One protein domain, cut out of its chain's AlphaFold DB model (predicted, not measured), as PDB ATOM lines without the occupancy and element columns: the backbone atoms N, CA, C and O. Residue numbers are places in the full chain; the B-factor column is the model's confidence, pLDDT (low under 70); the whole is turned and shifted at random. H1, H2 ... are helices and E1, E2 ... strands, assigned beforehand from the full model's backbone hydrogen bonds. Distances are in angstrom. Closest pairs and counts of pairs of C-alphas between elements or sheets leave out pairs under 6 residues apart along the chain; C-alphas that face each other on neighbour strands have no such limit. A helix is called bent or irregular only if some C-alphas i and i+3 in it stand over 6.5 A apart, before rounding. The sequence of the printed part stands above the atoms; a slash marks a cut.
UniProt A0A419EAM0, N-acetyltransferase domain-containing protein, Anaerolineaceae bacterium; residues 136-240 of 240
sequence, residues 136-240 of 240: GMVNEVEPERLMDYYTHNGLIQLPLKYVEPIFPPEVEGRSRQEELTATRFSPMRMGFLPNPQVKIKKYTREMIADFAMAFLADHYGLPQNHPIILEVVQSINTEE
ATOM      1  N   GLY A 136      26.006 -32.572  10.761       97.75
ATOM      2  CA  GLY A 136      26.166 -33.781  11.556       97.75
ATOM      3  C   GLY A 136      25.630 -33.602  12.970       97.75
ATOM      4  O   GLY A 136      24.768 -32.757  13.223       97.75
ATOM      5  N   MET A 137      26.153 -34.399  13.895       97.69
ATOM      6  CA  MET A 137      25.769 -34.382  15.304       97.69
ATOM      7  C   MET A 137      26.991 -34.229  16.207       97.69
ATOM      8  O   MET A 137      27.934 -35.016  16.134       97.69
ATOM      9  N   VAL A 138      26.929 -33.254  17.103       97.44
ATOM     10  CA  VAL A 138      27.946 -32.951  18.108       97.44
ATOM     11  C   VAL A 138      27.576 -33.635  19.430       97.44
ATOM     12  O   VAL A 138      26.402 -33.707  19.797       97.44
ATOM     13  N   ASN A 139      28.571 -34.167  20.136       95.81
ATOM     14  CA  ASN A 139      28.427 -34.936  21.370       95.81
ATOM     15  C   ASN A 139      29.458 -34.462  22.401       95.81
ATOM     16  O   ASN A 139      30.623 -34.263  22.057       95.81
ATOM     17  N   GLU A 140      29.048 -34.367  23.661       94.62
ATOM     18  CA  GLU A 140      29.951 -34.197  24.802       94.62
ATOM     19  C   GLU A 140      30.338 -35.586  25.328       94.62
ATOM     20  O   GLU A 140      29.478 -36.437  25.571       94.62
ATOM     21  N   VAL A 141      31.639 -35.861  25.433       92.62
ATOM     22  CA  VAL A 141      32.172 -37.176  25.815       92.62
ATOM     23  C   VAL A 141      33.195 -37.007  26.930       92.62
ATOM     24  O   VAL A 141      34.256 -36.421  26.731       92.62
ATOM     25  N   GLU A 142      32.890 -37.556  28.102       88.44
ATOM     26  CA  GLU A 142      33.706 -37.371  29.302       88.44
ATOM     27  C   GLU A 142      35.005 -38.204  29.280       88.44
ATOM     28  O   GLU A 142      36.092 -37.637  29.115       88.44
ATOM     29  N   PRO A 143      34.972 -39.549  29.379       88.62
ATOM     30  CA  PRO A 143      36.206 -40.317  29.484       88.62
ATOM     31  C   PRO A 143      36.866 -40.580  28.121       88.62
ATOM     32  O   PRO A 143      36.204 -40.843  27.118       88.62
ATOM     33  N   GLU A 144      38.201 -40.624  28.117       87.12
ATOM     34  CA  GLU A 144      39.026 -40.809  26.908       87.12
ATOM     35  C   GLU A 144      38.720 -42.095  26.178       87.12
ATOM     36  O   GLU A 144      38.347 -42.079  25.012       87.12
ATOM     37  N   ARG A 145      38.726 -43.195  26.931       90.12
ATOM     38  CA  ARG A 145      38.401 -44.528  26.429       90.12
ATOM     39  C   ARG A 145      37.064 -44.588  25.685       90.12
ATOM     40  O   ARG A 145      36.866 -45.455  24.840       90.12
ATOM     41  N   LEU A 146      36.107 -43.730  26.056       91.62
ATOM     42  CA  LEU A 146      34.795 -43.700  25.418       91.62
ATOM     43  C   LEU A 146      34.846 -42.907  24.116       91.62
ATOM     44  O   LEU A 146      34.220 -43.321  23.144       91.62
ATOM     45  N   MET A 147      35.623 -41.823  24.077       94.75
ATOM     46  CA  MET A 147      35.899 -41.126  22.827       94.75
ATOM     47  C   MET A 147      36.631 -42.044  21.849       94.75
ATOM     48  O   MET A 147      36.185 -42.155  20.713       94.75
ATOM     49  N   ASP A 148      37.641 -42.795  22.300       93.88
ATOM     50  CA  ASP A 148      38.337 -43.781  21.463       93.88
ATOM     51  C   ASP A 148      37.351 -44.790  20.872       93.88
ATOM     52  O   ASP A 148      37.330 -45.021  19.661       93.88
ATOM     53  N   TYR A 149      36.480 -45.363  21.709       93.81
ATOM     54  CA  TYR A 149      35.434 -46.276  21.256       93.81
ATOM     55  C   TYR A 149      34.543 -45.636  20.187       93.81
ATOM     56  O   TYR A 149      34.262 -46.259  19.163       93.81
ATOM     57  N   TYR A 150      34.108 -44.394  20.387       94.81
ATOM     58  CA  TYR A 150      33.278 -43.697  19.413       94.81
ATOM     59  C   TYR A 150      34.026 -43.320  18.136       94.81
ATOM     60  O   TYR A 150      33.430 -43.374  17.061       94.81
ATOM     61  N   THR A 151      35.323 -43.037  18.209       96.06
ATOM     62  CA  THR A 151      36.149 -42.785  17.028       96.06
ATOM     63  C   THR A 151      36.304 -44.019  16.155       96.06
ATOM     64  O   THR A 151      36.122 -43.929  14.941       96.06
ATOM     65  N   HIS A 152      36.466 -45.201  16.752       94.62
ATOM     66  CA  HIS A 152      36.399 -46.466  16.008       94.62
ATOM     67  C   HIS A 152      35.028 -46.707  15.346       94.62
ATOM     68  O   HIS A 152      34.918 -47.528  14.438       94.62
ATOM     69  N   ASN A 153      33.987 -45.994  15.783       94.38
ATOM     70  CA  ASN A 153      32.630 -46.054  15.242       94.38
ATOM     71  C   ASN A 153      32.241 -44.777  14.470       94.38
ATOM     72  O   ASN A 153      31.056 -44.489  14.324       94.38
ATOM     73  N   GLY A 154      33.221 -44.019  13.966       95.12
ATOM     74  CA  GLY A 154      33.005 -42.934  13.006       95.12
ATOM     75  C   GLY A 154      32.861 -41.526  13.591       95.12
ATOM     76  O   GLY A 154      32.653 -40.593  12.817       95.12
ATOM     77  N   LEU A 155      32.981 -41.338  14.911       96.12
ATOM     78  CA  LEU A 155      33.053 -39.994  15.492       96.12
ATOM     79  C   LEU A 155      34.454 -39.397  15.336       96.12
ATOM     80  O   LEU A 155      35.475 -40.048  15.537       96.12
ATOM     81  N   ILE A 156      34.504 -38.106  15.063       95.50
ATOM     82  CA  ILE A 156      35.734 -37.329  14.982       95.50
ATOM     83  C   ILE A 156      35.844 -36.513  16.264       95.50
ATOM     84  O   ILE A 156      34.901 -35.811  16.623       95.50
ATOM     85  N   GLN A 157      36.970 -36.593  16.969       96.19
ATOM     86  CA  GLN A 157      37.228 -35.668  18.071       96.19
ATOM     87  C   GLN A 157      37.599 -34.300  17.491       96.19
ATOM     88  O   GLN A 157      38.530 -34.197  16.693       96.19
ATOM     89  N   LEU A 158      36.880 -33.252  17.886       96.44
ATOM     90  CA  LEU A 158      37.177 -31.893  17.454       96.44
ATOM     91  C   LEU A 158      38.380 -31.325  18.229       96.44
ATOM     92  O   LEU A 158      38.519 -31.584  19.430       96.44
ATOM     93  N   PRO A 159      39.249 -30.534  17.575       95.94
ATOM     94  CA  PRO A 159      40.489 -30.049  18.168       95.94
ATOM     95  C   PRO A 159      40.269 -28.760  18.976       95.94
ATOM     96  O   PRO A 159      40.692 -27.676  18.578       95.94
ATOM     97  N   LEU A 160      39.592 -28.867  20.118       96.69
ATOM     98  CA  LEU A 160      39.410 -27.767  21.070       96.69
ATOM     99  C   LEU A 160      39.447 -28.263  22.518       96.69
ATOM    100  O   LEU A 160      39.171 -29.431  22.800       96.69
ATOM    101  N   LYS A 161      39.761 -27.361  23.448       96.75
ATOM    102  CA  LYS A 161      39.648 -27.606  24.889       96.75
ATOM    103  C   LYS A 161      38.223 -27.277  25.311       96.75
ATOM    104  O   LYS A 161      37.887 -26.111  25.496       96.75
ATOM    105  N   TYR A 162      37.381 -28.298  25.402       97.50
ATOM    106  CA  TYR A 162      35.967 -28.127  25.703       97.50
ATOM    107  C   TYR A 162      35.647 -28.387  27.182       97.50
ATOM    108  O   TYR A 162      36.324 -29.169  27.855       97.50
ATOM    109  N   VAL A 163      34.600 -27.729  27.684       96.69
ATOM    110  CA  VAL A 163      34.075 -27.919  29.039       96.69
ATOM    111  C   VAL A 163      32.548 -27.971  29.022       96.69
ATOM    112  O   VAL A 163      31.910 -27.186  28.327       96.69
ATOM    113  N   GLU A 164      31.966 -28.861  29.821       95.00
ATOM    114  CA  GLU A 164      30.528 -28.906  30.087       95.00
ATOM    115  C   GLU A 164      30.186 -28.013  31.295       95.00
ATOM    116  O   GLU A 164      30.800 -28.156  32.361       95.00
ATOM    117  N   PRO A 165      29.192 -27.116  31.177       95.19
ATOM    118  CA  PRO A 165      28.601 -26.419  32.313       95.19
ATOM    119  C   PRO A 165      27.739 -27.356  33.180       95.19
ATOM    120  O   PRO A 165      26.691 -27.841  32.762       95.19
ATOM    121  N   ILE A 166      28.130 -27.541  34.440       93.38
ATOM    122  CA  ILE A 166      27.374 -28.271  35.462       93.38
ATOM    123  C   ILE A 166      26.615 -27.261  36.320       93.38
ATOM    124  O   ILE A 166      27.180 -26.616  37.213       93.38
ATOM    125  N   PHE A 167      25.320 -27.135  36.049       92.25
ATOM    126  CA  PHE A 167      24.431 -26.254  36.793       92.25
ATOM    127  C   PHE A 167      24.147 -26.811  38.198       92.25
ATOM    128  O   PHE A 167      24.115 -28.026  38.399       92.25
ATOM    129  N   PRO A 168      23.943 -25.946  39.204       91.31
ATOM    130  CA  PRO A 168      23.470 -26.394  40.509       91.31
ATOM    131  C   PRO A 168      22.028 -26.931  40.415       91.31
ATOM    132  O   PRO A 168      21.293 -26.564  39.493       91.31
ATOM    133  N   PRO A 169      21.565 -27.729  41.398       91.06
ATOM    134  CA  PRO A 169      20.158 -28.105  41.500       91.06
ATOM    135  C   PRO A 169      19.236 -26.882  41.456       91.06
ATOM    136  O   PRO A 169      19.566 -25.830  42.018       91.06
ATOM    137  N   GLU A 170      18.081 -27.032  40.809       86.50
ATOM    138  CA  GLU A 170      17.077 -25.972  40.722       86.50
ATOM    139  C   GLU A 170      16.572 -25.601  42.120       86.50
ATOM    140  O   GLU A 170      16.211 -26.466  42.915       86.50
ATOM    141  N   VAL A 171      16.550 -24.302  42.410       89.12
ATOM    142  CA  VAL A 171      16.016 -23.744  43.654       89.12
ATOM    143  C   VAL A 171      15.033 -22.648  43.279       89.12
ATOM    144  O   VAL A 171      15.354 -21.777  42.468       89.12
ATOM    145  N   GLU A 172      13.829 -22.715  43.843       88.75
ATOM    146  CA  GLU A 172      12.784 -21.723  43.609       88.75
ATOM    147  C   GLU A 172      13.275 -20.317  43.984       88.75
ATOM    148  O   GLU A 172      13.948 -20.127  44.996       88.75
ATOM    149  N   GLY A 173      12.985 -19.332  43.132       89.50
ATOM    150  CA  GLY A 173      13.401 -17.943  43.333       89.50
ATOM    151  C   GLY A 173      14.858 -17.626  42.975       89.50
ATOM    152  O   GLY A 173      15.200 -16.447  42.939       89.50
ATOM    153  N   ARG A 174      15.707 -18.618  42.652       91.50
ATOM    154  CA  ARG A 174      17.074 -18.348  42.177       91.50
ATOM    155  C   ARG A 174      17.032 -17.652  40.818       91.50
ATOM    156  O   ARG A 174      16.477 -18.173  39.850       91.50
ATOM    157  N   SER A 175      17.656 -16.484  40.735       92.69
ATOM    158  CA  SER A 175      17.805 -15.744  39.487       92.69
ATOM    159  C   SER A 175      18.768 -16.447  38.527       92.69
ATOM    160  O   SER A 175      19.653 -17.210  38.923       92.69
ATOM    161  N   ARG A 176      18.657 -16.133  37.231       90.00
ATOM    162  CA  ARG A 176      19.582 -16.656  36.218       90.00
ATOM    163  C   ARG A 176      21.035 -16.261  36.496       90.00
ATOM    164  O   ARG A 176      21.936 -17.053  36.246       90.00
ATOM    165  N   GLN A 177      21.265 -15.057  37.016       91.12
ATOM    166  CA  GLN A 177      22.613 -14.589  37.331       91.12
ATOM    167  C   GLN A 177      23.238 -15.404  38.469       91.12
ATOM    168  O   GLN A 177      24.386 -15.819  38.355       91.12
ATOM    169  N   GLU A 178      22.479 -15.682  39.529       93.62
ATOM    170  CA  GLU A 178      22.939 -16.530  40.635       93.62
ATOM    171  C   GLU A 178      23.196 -17.967  40.178       93.62
ATOM    172  O   GLU A 178      24.171 -18.585  40.602       93.62
ATOM    173  N   GLU A 179      22.346 -18.496  39.293       92.44
ATOM    174  CA  GLU A 179      22.545 -19.816  38.697       92.44
ATOM    175  C   GLU A 179      23.869 -19.872  37.920       92.44
ATOM    176  O   GLU A 179      24.678 -20.757  38.184       92.44
ATOM    177  N   LEU A 180      24.127 -18.891  37.043       92.56
ATOM    178  CA  LEU A 180      25.369 -18.790  36.266       92.56
ATOM    179  C   LEU A 180      26.612 -18.648  37.151       92.56
ATOM    180  O   LEU A 180      27.638 -19.252  36.857       92.56
ATOM    181  N   THR A 181      26.536 -17.879  38.239       92.56
ATOM    182  CA  THR A 181      27.651 -17.724  39.188       92.56
ATOM    183  C   THR A 181      27.955 -19.018  39.949       92.56
ATOM    184  O   THR A 181      29.106 -19.265  40.301       92.56
ATOM    185  N   ALA A 182      26.946 -19.855  40.196       93.62
ATOM    186  CA  ALA A 182      27.105 -21.144  40.866       93.62
ATOM    187  C   ALA A 182      27.444 -22.304  39.907       93.62
ATOM    188  O   ALA A 182      27.726 -23.415  40.367       93.62
ATOM    189  N   THR A 183      27.413 -22.070  38.593       94.88
ATOM    190  CA  THR A 183      27.759 -23.068  37.578       94.88
ATOM    191  C   THR A 183      29.229 -23.457  37.680       94.88
ATOM    192  O   THR A 183      30.126 -22.615  37.723       94.88
ATOM    193  N   ARG A 184      29.480 -24.766  37.688       95.38
ATOM    194  CA  ARG A 184      30.827 -25.342  37.598       95.38
ATOM    195  C   ARG A 184      31.094 -25.782  36.166       95.38
ATOM    196  O   ARG A 184      30.158 -25.981  35.405       95.38
ATOM    197  N   PHE A 185      32.356 -25.969  35.809       95.56
ATOM    198  CA  PHE A 185      32.744 -26.408  34.470       95.56
ATOM    199  C   PHE A 185      33.607 -27.658  34.579       95.56
ATOM    200  O   PHE A 185      34.564 -27.676  35.355       95.56
ATOM    201  N   SER A 186      33.248 -28.703  33.837       93.88
ATOM    202  CA  SER A 186      33.980 -29.970  33.810       93.88
ATOM    203  C   SER A 186      34.634 -30.176  32.446       93.88
ATOM    204  O   SER A 186      33.950 -30.012  31.437       93.88
ATOM    205  N   PRO A 187      35.929 -30.524  32.370       94.94
ATOM    206  CA  PRO A 187      36.577 -30.852  31.106       94.94
ATOM    207  C   PRO A 187      35.871 -31.996  30.378       94.94
ATOM    208  O   PRO A 187      35.611 -33.044  30.963       94.94
ATOM    209  N   MET A 188      35.625 -31.801  29.085       95.31
ATOM    210  CA  MET A 188      34.973 -32.772  28.211       95.31
ATOM    211  C   MET A 188      35.671 -32.824  26.852       95.31
ATOM    212  O   MET A 188      36.367 -31.892  26.444       95.31
ATOM    213  N   ARG A 189      35.457 -33.909  26.107       95.75
ATOM    214  CA  ARG A 189      35.796 -33.985  24.681       95.75
ATOM    215  C   ARG A 189      34.563 -33.671  23.853       95.75
ATOM    216  O   ARG A 189      33.466 -34.117  24.180       95.75
ATOM    217  N   MET A 190      34.754 -32.954  22.754       96.56
ATOM    218  CA  MET A 190      33.693 -32.732  21.781       96.56
ATOM    219  C   MET A 190      33.870 -33.689  20.603       96.56
ATOM    220  O   MET A 190      34.834 -33.586  19.846       96.56
ATOM    221  N   GLY A 191      32.946 -34.635  20.467       96.69
ATOM    222  CA  GLY A 191      32.891 -35.575  19.354       96.69
ATOM    223  C   GLY A 191      31.892 -35.125  18.291       96.69
ATOM    224  O   GLY A 191      30.811 -34.640  18.613       96.69
ATOM    225  N   PHE A 192      32.211 -35.338  17.023       97.69
ATOM    226  CA  PHE A 192      31.363 -35.000  15.889       97.69
ATOM    227  C   PHE A 192      31.130 -36.227  15.011       97.69
ATOM    228  O   PHE A 192      32.077 -36.834  14.516       97.69
ATOM    229  N   LEU A 193      29.866 -36.596  14.809       97.56
ATOM    230  CA  LEU A 193      29.470 -37.603  13.832       97.56
ATOM    231  C   LEU A 193      28.994 -36.887  12.557       97.56
ATOM    232  O   LEU A 193      27.919 -36.278  12.593       97.56
ATOM    233  N   PRO A 194      29.754 -36.939  11.449       97.62
ATOM    234  CA  PRO A 194      29.387 -36.251  10.217       97.62
ATOM    235  C   PRO A 194      28.130 -36.845   9.581       97.62
ATOM    236  O   PRO A 194      27.925 -38.061   9.582       97.62
ATOM    237  N   ASN A 195      27.318 -35.985   8.965       97.56
ATOM    238  CA  ASN A 195      26.274 -36.426   8.052       97.56
ATOM    239  C   ASN A 195      26.929 -37.028   6.791       97.56
ATOM    240  O   ASN A 195      27.610 -36.300   6.066       97.56
ATOM    241  N   PRO A 196      26.707 -38.317   6.470       94.56
ATOM    242  CA  PRO A 196      27.339 -38.956   5.314       94.56
ATOM    243  C   PRO A 196      26.910 -38.358   3.964       94.56
ATOM    244  O   PRO A 196      27.588 -38.562   2.959       94.56
ATOM    245  N   GLN A 197      25.794 -37.624   3.922       94.00
ATOM    246  CA  GLN A 197      25.309 -36.943   2.718       94.00
ATOM    247  C   GLN A 197      26.032 -35.609   2.468       94.00
ATOM    248  O   GLN A 197      26.013 -35.101   1.347       94.00
ATOM    249  N   VAL A 198      26.702 -35.052   3.484       94.62
ATOM    250  CA  VAL A 198      27.421 -33.777   3.398       94.62
ATOM    251  C   VAL A 198      28.919 -34.047   3.320       94.62
ATOM    252  O   VAL A 198      29.552 -34.519   4.262       94.62
ATOM    253  N   LYS A 199      29.524 -33.717   2.177       91.38
ATOM    254  CA  LYS A 199      30.974 -33.853   1.986       91.38
ATOM    255  C   LYS A 199      31.711 -32.676   2.624       91.38
ATOM    256  O   LYS A 199      31.949 -31.662   1.968       91.38
ATOM    257  N   ILE A 200      32.110 -32.827   3.883       91.81
ATOM    258  CA  ILE A 200      32.966 -31.856   4.576       91.81
ATOM    259  C   ILE A 200      34.422 -32.104   4.167       91.81
ATOM    260  O   ILE A 200      34.995 -33.143   4.482       91.81
ATOM    261  N   LYS A 201      35.021 -31.156   3.435       87.94
ATOM    262  CA  LYS A 201      36.426 -31.252   2.991       87.94
ATOM    263  C   LYS A 201      37.421 -30.878   4.090       87.94
ATOM    264  O   LYS A 201      38.486 -31.476   4.174       87.94
ATOM    265  N   LYS A 202      37.080 -29.866   4.890       90.75
ATOM    266  CA  LYS A 202      37.893 -29.339   5.988       90.75
ATOM    267  C   LYS A 202      36.966 -28.836   7.092       90.75
ATOM    268  O   LYS A 202      35.959 -28.196   6.795       90.75
ATOM    269  N   TYR A 203      37.321 -29.117   8.340       92.62
ATOM    270  CA  TYR A 203      36.669 -28.543   9.513       92.62
ATOM    271  C   TYR A 203      37.309 -27.190   9.801       92.62
ATOM    272  O   TYR A 203      38.471 -27.133  10.201       92.62
ATOM    273  N   THR A 204      36.587 -26.105   9.525       95.00
ATOM    274  CA  THR A 204      37.101 -24.752   9.763       95.00
ATOM    275  C   THR A 204      36.938 -24.357  11.225       95.00
ATOM    276  O   THR A 204      36.148 -24.952  11.967       95.00
ATOM    277  N   ARG A 205      37.681 -23.329  11.644       96.50
ATOM    278  CA  ARG A 205      37.577 -22.775  12.994       96.50
ATOM    279  C   ARG A 205      36.156 -22.301  13.287       96.50
ATOM    280  O   ARG A 205      35.649 -22.557  14.373       96.50
ATOM    281  N   GLU A 206      35.516 -21.657  12.316       95.69
ATOM    282  CA  GLU A 206      34.152 -21.132  12.415       95.69
ATOM    283  C   GLU A 206      33.150 -22.264  12.638       95.69
ATOM    284  O   GLU A 206      32.347 -22.196  13.559       95.69
ATOM    285  N   MET A 207      33.261 -23.354  11.871       95.88
ATOM    286  CA  MET A 207      32.388 -24.518  12.022       95.88
ATOM    287  C   MET A 207      32.508 -25.150  13.416       95.88
ATOM    288  O   MET A 207      31.505 -25.466  14.052       95.88
ATOM    289  N   ILE A 208      33.736 -25.321  13.915       97.50
ATOM    290  CA  ILE A 208      33.973 -25.874  15.257       97.50
ATOM    291  C   ILE A 208      33.468 -24.908  16.337       97.50
ATOM    292  O   ILE A 208      32.886 -25.350  17.329       97.50
ATOM    293  N   ALA A 209      33.655 -23.599  16.147       97.38
ATOM    294  CA  ALA A 209      33.124 -22.587  17.050       97.38
ATOM    295  C   ALA A 209      31.594 -22.640  17.092       97.38
ATOM    296  O   ALA A 209      31.023 -22.624  18.179       97.38
ATOM    297  N   ASP A 210      30.928 -22.797  15.948       96.94
ATOM    298  CA  ASP A 210      29.476 -22.947  15.893       96.94
ATOM    299  C   ASP A 210      28.999 -24.192  16.641       96.94
ATOM    300  O   ASP A 210      28.030 -24.113  17.394       96.94
ATOM    301  N   PHE A 211      29.705 -25.316  16.523       97.56
ATOM    302  CA  PHE A 211      29.400 -26.522  17.298       97.56
ATOM    303  C   PHE A 211      29.558 -26.315  18.809       97.56
ATOM    304  O   PHE A 211      28.696 -26.741  19.580       97.56
ATOM    305  N   ALA A 212      30.610 -25.616  19.244       97.62
ATOM    306  CA  ALA A 212      30.790 -25.268  20.652       97.62
ATOM    307  C   ALA A 212      29.684 -24.329  21.156       97.62
ATOM    308  O   ALA A 212      29.130 -24.526  22.239       97.62
ATOM    309  N   MET A 213      29.319 -23.334  20.350       97.56
ATOM    310  CA  MET A 213      28.277 -22.365  20.675       97.56
ATOM    311  C   MET A 213      26.880 -22.990  20.700       97.56
ATOM    312  O   MET A 213      26.050 -22.583  21.514       97.56
ATOM    313  N   ALA A 214      26.636 -24.020  19.888       97.31
ATOM    314  CA  ALA A 214      25.401 -24.794  19.923       97.31
ATOM    315  C   ALA A 214      25.142 -25.376  21.323       97.31
ATOM    316  O   ALA A 214      24.027 -25.301  21.842       97.31
ATOM    317  N   PHE A 215      26.179 -25.903  21.980       97.19
ATOM    318  CA  PHE A 215      26.070 -26.325  23.371       97.19
ATOM    319  C   PHE A 215      26.080 -25.135  24.333       97.19
ATOM    320  O   PHE A 215      25.114 -24.915  25.061       97.19
ATOM    321  N   LEU A 216      27.154 -24.350  24.355       97.56
ATOM    322  CA  LEU A 216      27.389 -23.373  25.421       97.56
ATOM    323  C   LEU A 216      26.365 -22.234  25.426       97.56
ATOM    324  O   LEU A 216      25.816 -21.900  26.477       97.56
ATOM    325  N   ALA A 217      26.078 -21.653  24.262       96.38
ATOM    326  CA  ALA A 217      25.144 -20.543  24.154       96.38
ATOM    327  C   ALA A 217      23.713 -21.050  23.969       96.38
ATOM    328  O   ALA A 217      22.825 -20.671  24.730       96.38
ATOM    329  N   ASP A 218      23.474 -21.945  23.008       95.75
ATOM    330  CA  ASP A 218      22.094 -22.296  22.686       95.75
ATOM    331  C   ASP A 218      21.544 -23.321  23.680       95.75
ATOM    332  O   ASP A 218      20.462 -23.121  24.228       95.75
ATOM    333  N   HIS A 219      22.248 -24.413  23.972       94.69
ATOM    334  CA  HIS A 219      21.732 -25.412  24.908       94.69
ATOM    335  C   HIS A 219      21.768 -24.924  26.363       94.69
ATOM    336  O   HIS A 219      20.717 -24.880  27.010       94.69
ATOM    337  N   TYR A 220      22.948 -24.534  26.848       94.50
ATOM    338  CA  TYR A 220      23.185 -24.154  28.239       94.50
ATOM    339  C   TYR A 220      22.816 -22.702  28.550       94.50
ATOM    340  O   TYR A 220      22.641 -22.362  29.723       94.50
ATOM    341  N   GLY A 221      22.635 -21.844  27.541       94.38
ATOM    342  CA  GLY A 221      22.187 -20.464  27.735       94.38
ATOM    343  C   GLY A 221      23.259 -19.541  28.314       94.38
ATOM    344  O   GLY A 221      22.906 -18.599  29.032       94.38
ATOM    345  N   LEU A 222      24.546 -19.834  28.115       96.50
ATOM    346  CA  LEU A 222      25.611 -18.926  28.536       96.50
ATOM    347  C   LEU A 222      25.599 -17.662  27.654       96.50
ATOM    348  O   LEU A 222      25.392 -17.765  26.442       96.50
ATOM    349  N   PRO A 223      25.843 -16.466  28.224       95.25
ATOM    350  CA  PRO A 223      26.048 -15.255  27.433       95.25
ATOM    351  C   PRO A 223      27.195 -15.438  26.433       95.25
ATOM    352  O   PRO A 223      28.232 -15.981  26.793       95.25
ATOM    353  N   GLN A 224      27.065 -14.954  25.197       94.31
ATOM    354  CA  GLN A 224      28.107 -15.163  24.174       94.31
ATOM    355  C   GLN A 224      29.470 -14.551  24.549       94.31
ATOM    356  O   GLN A 224      30.509 -15.023  24.103       94.31
ATOM    357  N   ASN A 225      29.471 -13.518  25.393       94.88
ATOM    358  CA  ASN A 225      30.673 -12.887  25.940       94.88
ATOM    359  C   ASN A 225      31.171 -13.543  27.243       94.88
ATOM    360  O   ASN A 225      32.048 -12.989  27.906       94.88
ATOM    361  N   HIS A 226      30.608 -14.684  27.645       96.31
ATOM    362  CA  HIS A 226      31.025 -15.391  28.847       96.31
ATOM    363  C   HIS A 226      32.487 -15.859  28.707       96.31
ATOM    364  O   HIS A 226      32.823 -16.453  27.679       96.31
ATOM    365  N   PRO A 227      33.353 -15.678  29.727       96.31
ATOM    366  CA  PRO A 227      34.780 -16.006  29.627       96.31
ATOM    367  C   PRO A 227      35.067 -17.432  29.143       96.31
ATOM    368  O   PRO A 227      35.921 -17.626  28.287       96.31
ATOM    369  N   ILE A 228      34.290 -18.415  29.612       97.06
ATOM    370  CA  ILE A 228      34.420 -19.818  29.179       97.06
ATOM    371  C   ILE A 228      34.144 -20.007  27.683       97.06
ATOM    372  O   ILE A 228      34.855 -20.761  27.031       97.06
ATOM    373  N   ILE A 229      33.144 -19.320  27.116       97.38
ATOM    374  CA  ILE A 229      32.890 -19.398  25.670       97.38
ATOM    375  C   ILE A 229      34.104 -18.873  24.904       97.38
ATOM    376  O   ILE A 229      34.568 -19.517  23.963       97.38
ATOM    377  N   LEU A 230      34.638 -17.728  25.333       97.38
ATOM    378  CA  LEU A 230      35.800 -17.112  24.702       97.38
ATOM    379  C   LEU A 230      37.022 -18.034  24.773       97.38
ATOM    380  O   LEU A 230      37.685 -18.222  23.759       97.38
ATOM    381  N   GLU A 231      37.281 -18.651  25.925       97.56
ATOM    382  CA  GLU A 231      38.384 -19.598  26.115       97.56
ATOM    383  C   GLU A 231      38.247 -20.832  25.209       97.56
ATOM    384  O   GLU A 231      39.187 -21.188  24.492       97.56
ATOM    385  N   VAL A 232      37.061 -21.449  25.179       97.75
ATOM    386  CA  VAL A 232      36.774 -22.620  24.338       97.75
ATOM    387  C   VAL A 232      36.995 -22.282  22.862       97.75
ATOM    388  O   VAL A 232      37.727 -22.994  22.173       97.75
ATOM    389  N   VAL A 233      36.437 -21.168  22.380       97.12
ATOM    390  CA  VAL A 233      36.592 -20.727  20.984       97.12
ATOM    391  C   VAL A 233      38.039 -20.355  20.670       97.12
ATOM    392  O   VAL A 233      38.527 -20.666  19.584       97.12
ATOM    393  N   GLN A 234      38.760 -19.712  21.593       97.12
ATOM    394  CA  GLN A 234      40.177 -19.382  21.423       97.12
ATOM    395  C   GLN A 234      41.046 -20.638  21.301       97.12
ATOM    396  O   GLN A 234      41.976 -20.642  20.495       97.12
ATOM    397  N   SER A 235      40.695 -21.712  22.015       97.62
ATOM    398  CA  SER A 235      41.444 -22.972  22.041       97.62
ATOM    399  C   SER A 235      41.361 -23.822  20.767       97.62
ATOM    400  O   SER A 235      42.096 -24.804  20.663       97.62
ATOM    401  N   ILE A 236      40.474 -23.482  19.823       97.25
ATOM    402  CA  ILE A 236      40.300 -24.244  18.583       97.25
ATOM    403  C   ILE A 236      41.614 -24.242  17.798       97.25
ATOM    404  O   ILE A 236      42.130 -23.178  17.446       97.25
ATOM    405  N   ASN A 237      42.123 -25.432  17.497       91.50
ATOM    406  CA  ASN A 237      43.338 -25.631  16.722       91.50
ATOM    407  C   ASN A 237      43.015 -26.396  15.436       91.50
ATOM    408  O   ASN A 237      42.990 -27.623  15.415       91.50
ATOM    409  N   THR A 238      42.736 -25.670  14.361       80.25
ATOM    410  CA  THR A 238      42.650 -26.266  13.027       80.25
ATOM    411  C   THR A 238      44.007 -26.122  12.366       80.25
ATOM    412  O   THR A 238      44.441 -24.990  12.166       80.25
ATOM    413  N   GLU A 239      44.663 -27.229  12.023       65.06
ATOM    414  CA  GLU A 239      45.841 -27.173  11.155       65.06
ATOM    415  C   GLU A 239      45.452 -26.437   9.849       65.06
ATOM    416  O   GLU A 239      44.409 -26.720   9.238       65.06
ATOM    417  N   GLU A 240      46.214 -25.399   9.491       50.50
ATOM    418  CA  GLU A 240      46.029 -24.631   8.250       50.50
ATOM    419  C   GLU A 240      46.345 -25.476   7.013       50.50
ATOM    420  O   GLU A 240      47.410 -26.125   6.977       50.50
TER     421      GLU A 240
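What this domain is: This is residues 136 to 240 of the 240 residues of the protein "N-acetyltransferase domain-containing protein" of Anaerolineaceae bacterium (UniProt A0A419EAM0). A small, strongly twisted sheet of three strands, built along the long, bent strand E3, has H1 over one face and H3 over the other, and H4 folds back beside H3 as a helical hairpin. H2 lies at one end of the longest axis, away from the other helices. The printed part has 105 residues, with four named helices and three named strands in the order E1 H1 E2 H2 E3 H3 H4; the class is mixed, helices and strands, and the sheet runs E1 E3 E2, antiparallel. The whole is only just compact, close to loose, with a radius of gyration of the C-alphas of 15.0 A and spans of 47 by 27 by 23 A.

How they stand to each other: E1, residues 136 to 141, is an edge strand antiparallel to E3, residues 184 to 194; N 139 and O 191 are within hydrogen-bond range at 2.7 A. H1, residues 144 to 151, is on the sheet over E3, at a height of 9.5 A; their closest C-alphas, Met 147 and Gly 191, are 7.2 A apart. E2, residues 162 to 166, is the other edge strand, antiparallel to E3, with N 166 and O 184 at 2.7 A. E1, H1 and E2 form a split strand-helix-strand unit, two strands running the same way with E3 between them, its crossover right-handed. E3 bends by 60 degrees at residue 187. H2, residues 176 to 182, is not on the sheet. H3, residues 205 to 219, is on the opposite face from H1, across E1 at 75 degrees on the local plane. H4, residues 227 to 234, only grazes the sheet and touches H3, opposite ways at a shallow tilt of 24 degrees; their closest C-alphas, Ala 209 and Val 233, are 5.6 A apart. Every O i to N i+4 pair is within hydrogen-bond range in H1, H2 and H4, and 9 of 11 in H3.

Where its parts are: E1 begins at C-alpha 136 (26.166, -33.781, 11.556). E3 is 29.5 A long and H3 20.0 A. H4 ends at C-alpha 234 (40.177, -19.382, 21.423).

The domain as a whole: The C-alphas farthest apart, those of Glu 172 and Glu 240, are 48.6 A apart. The printed part has no cut and no long link. Residues 239 to 240 are under 70 in pLDDT.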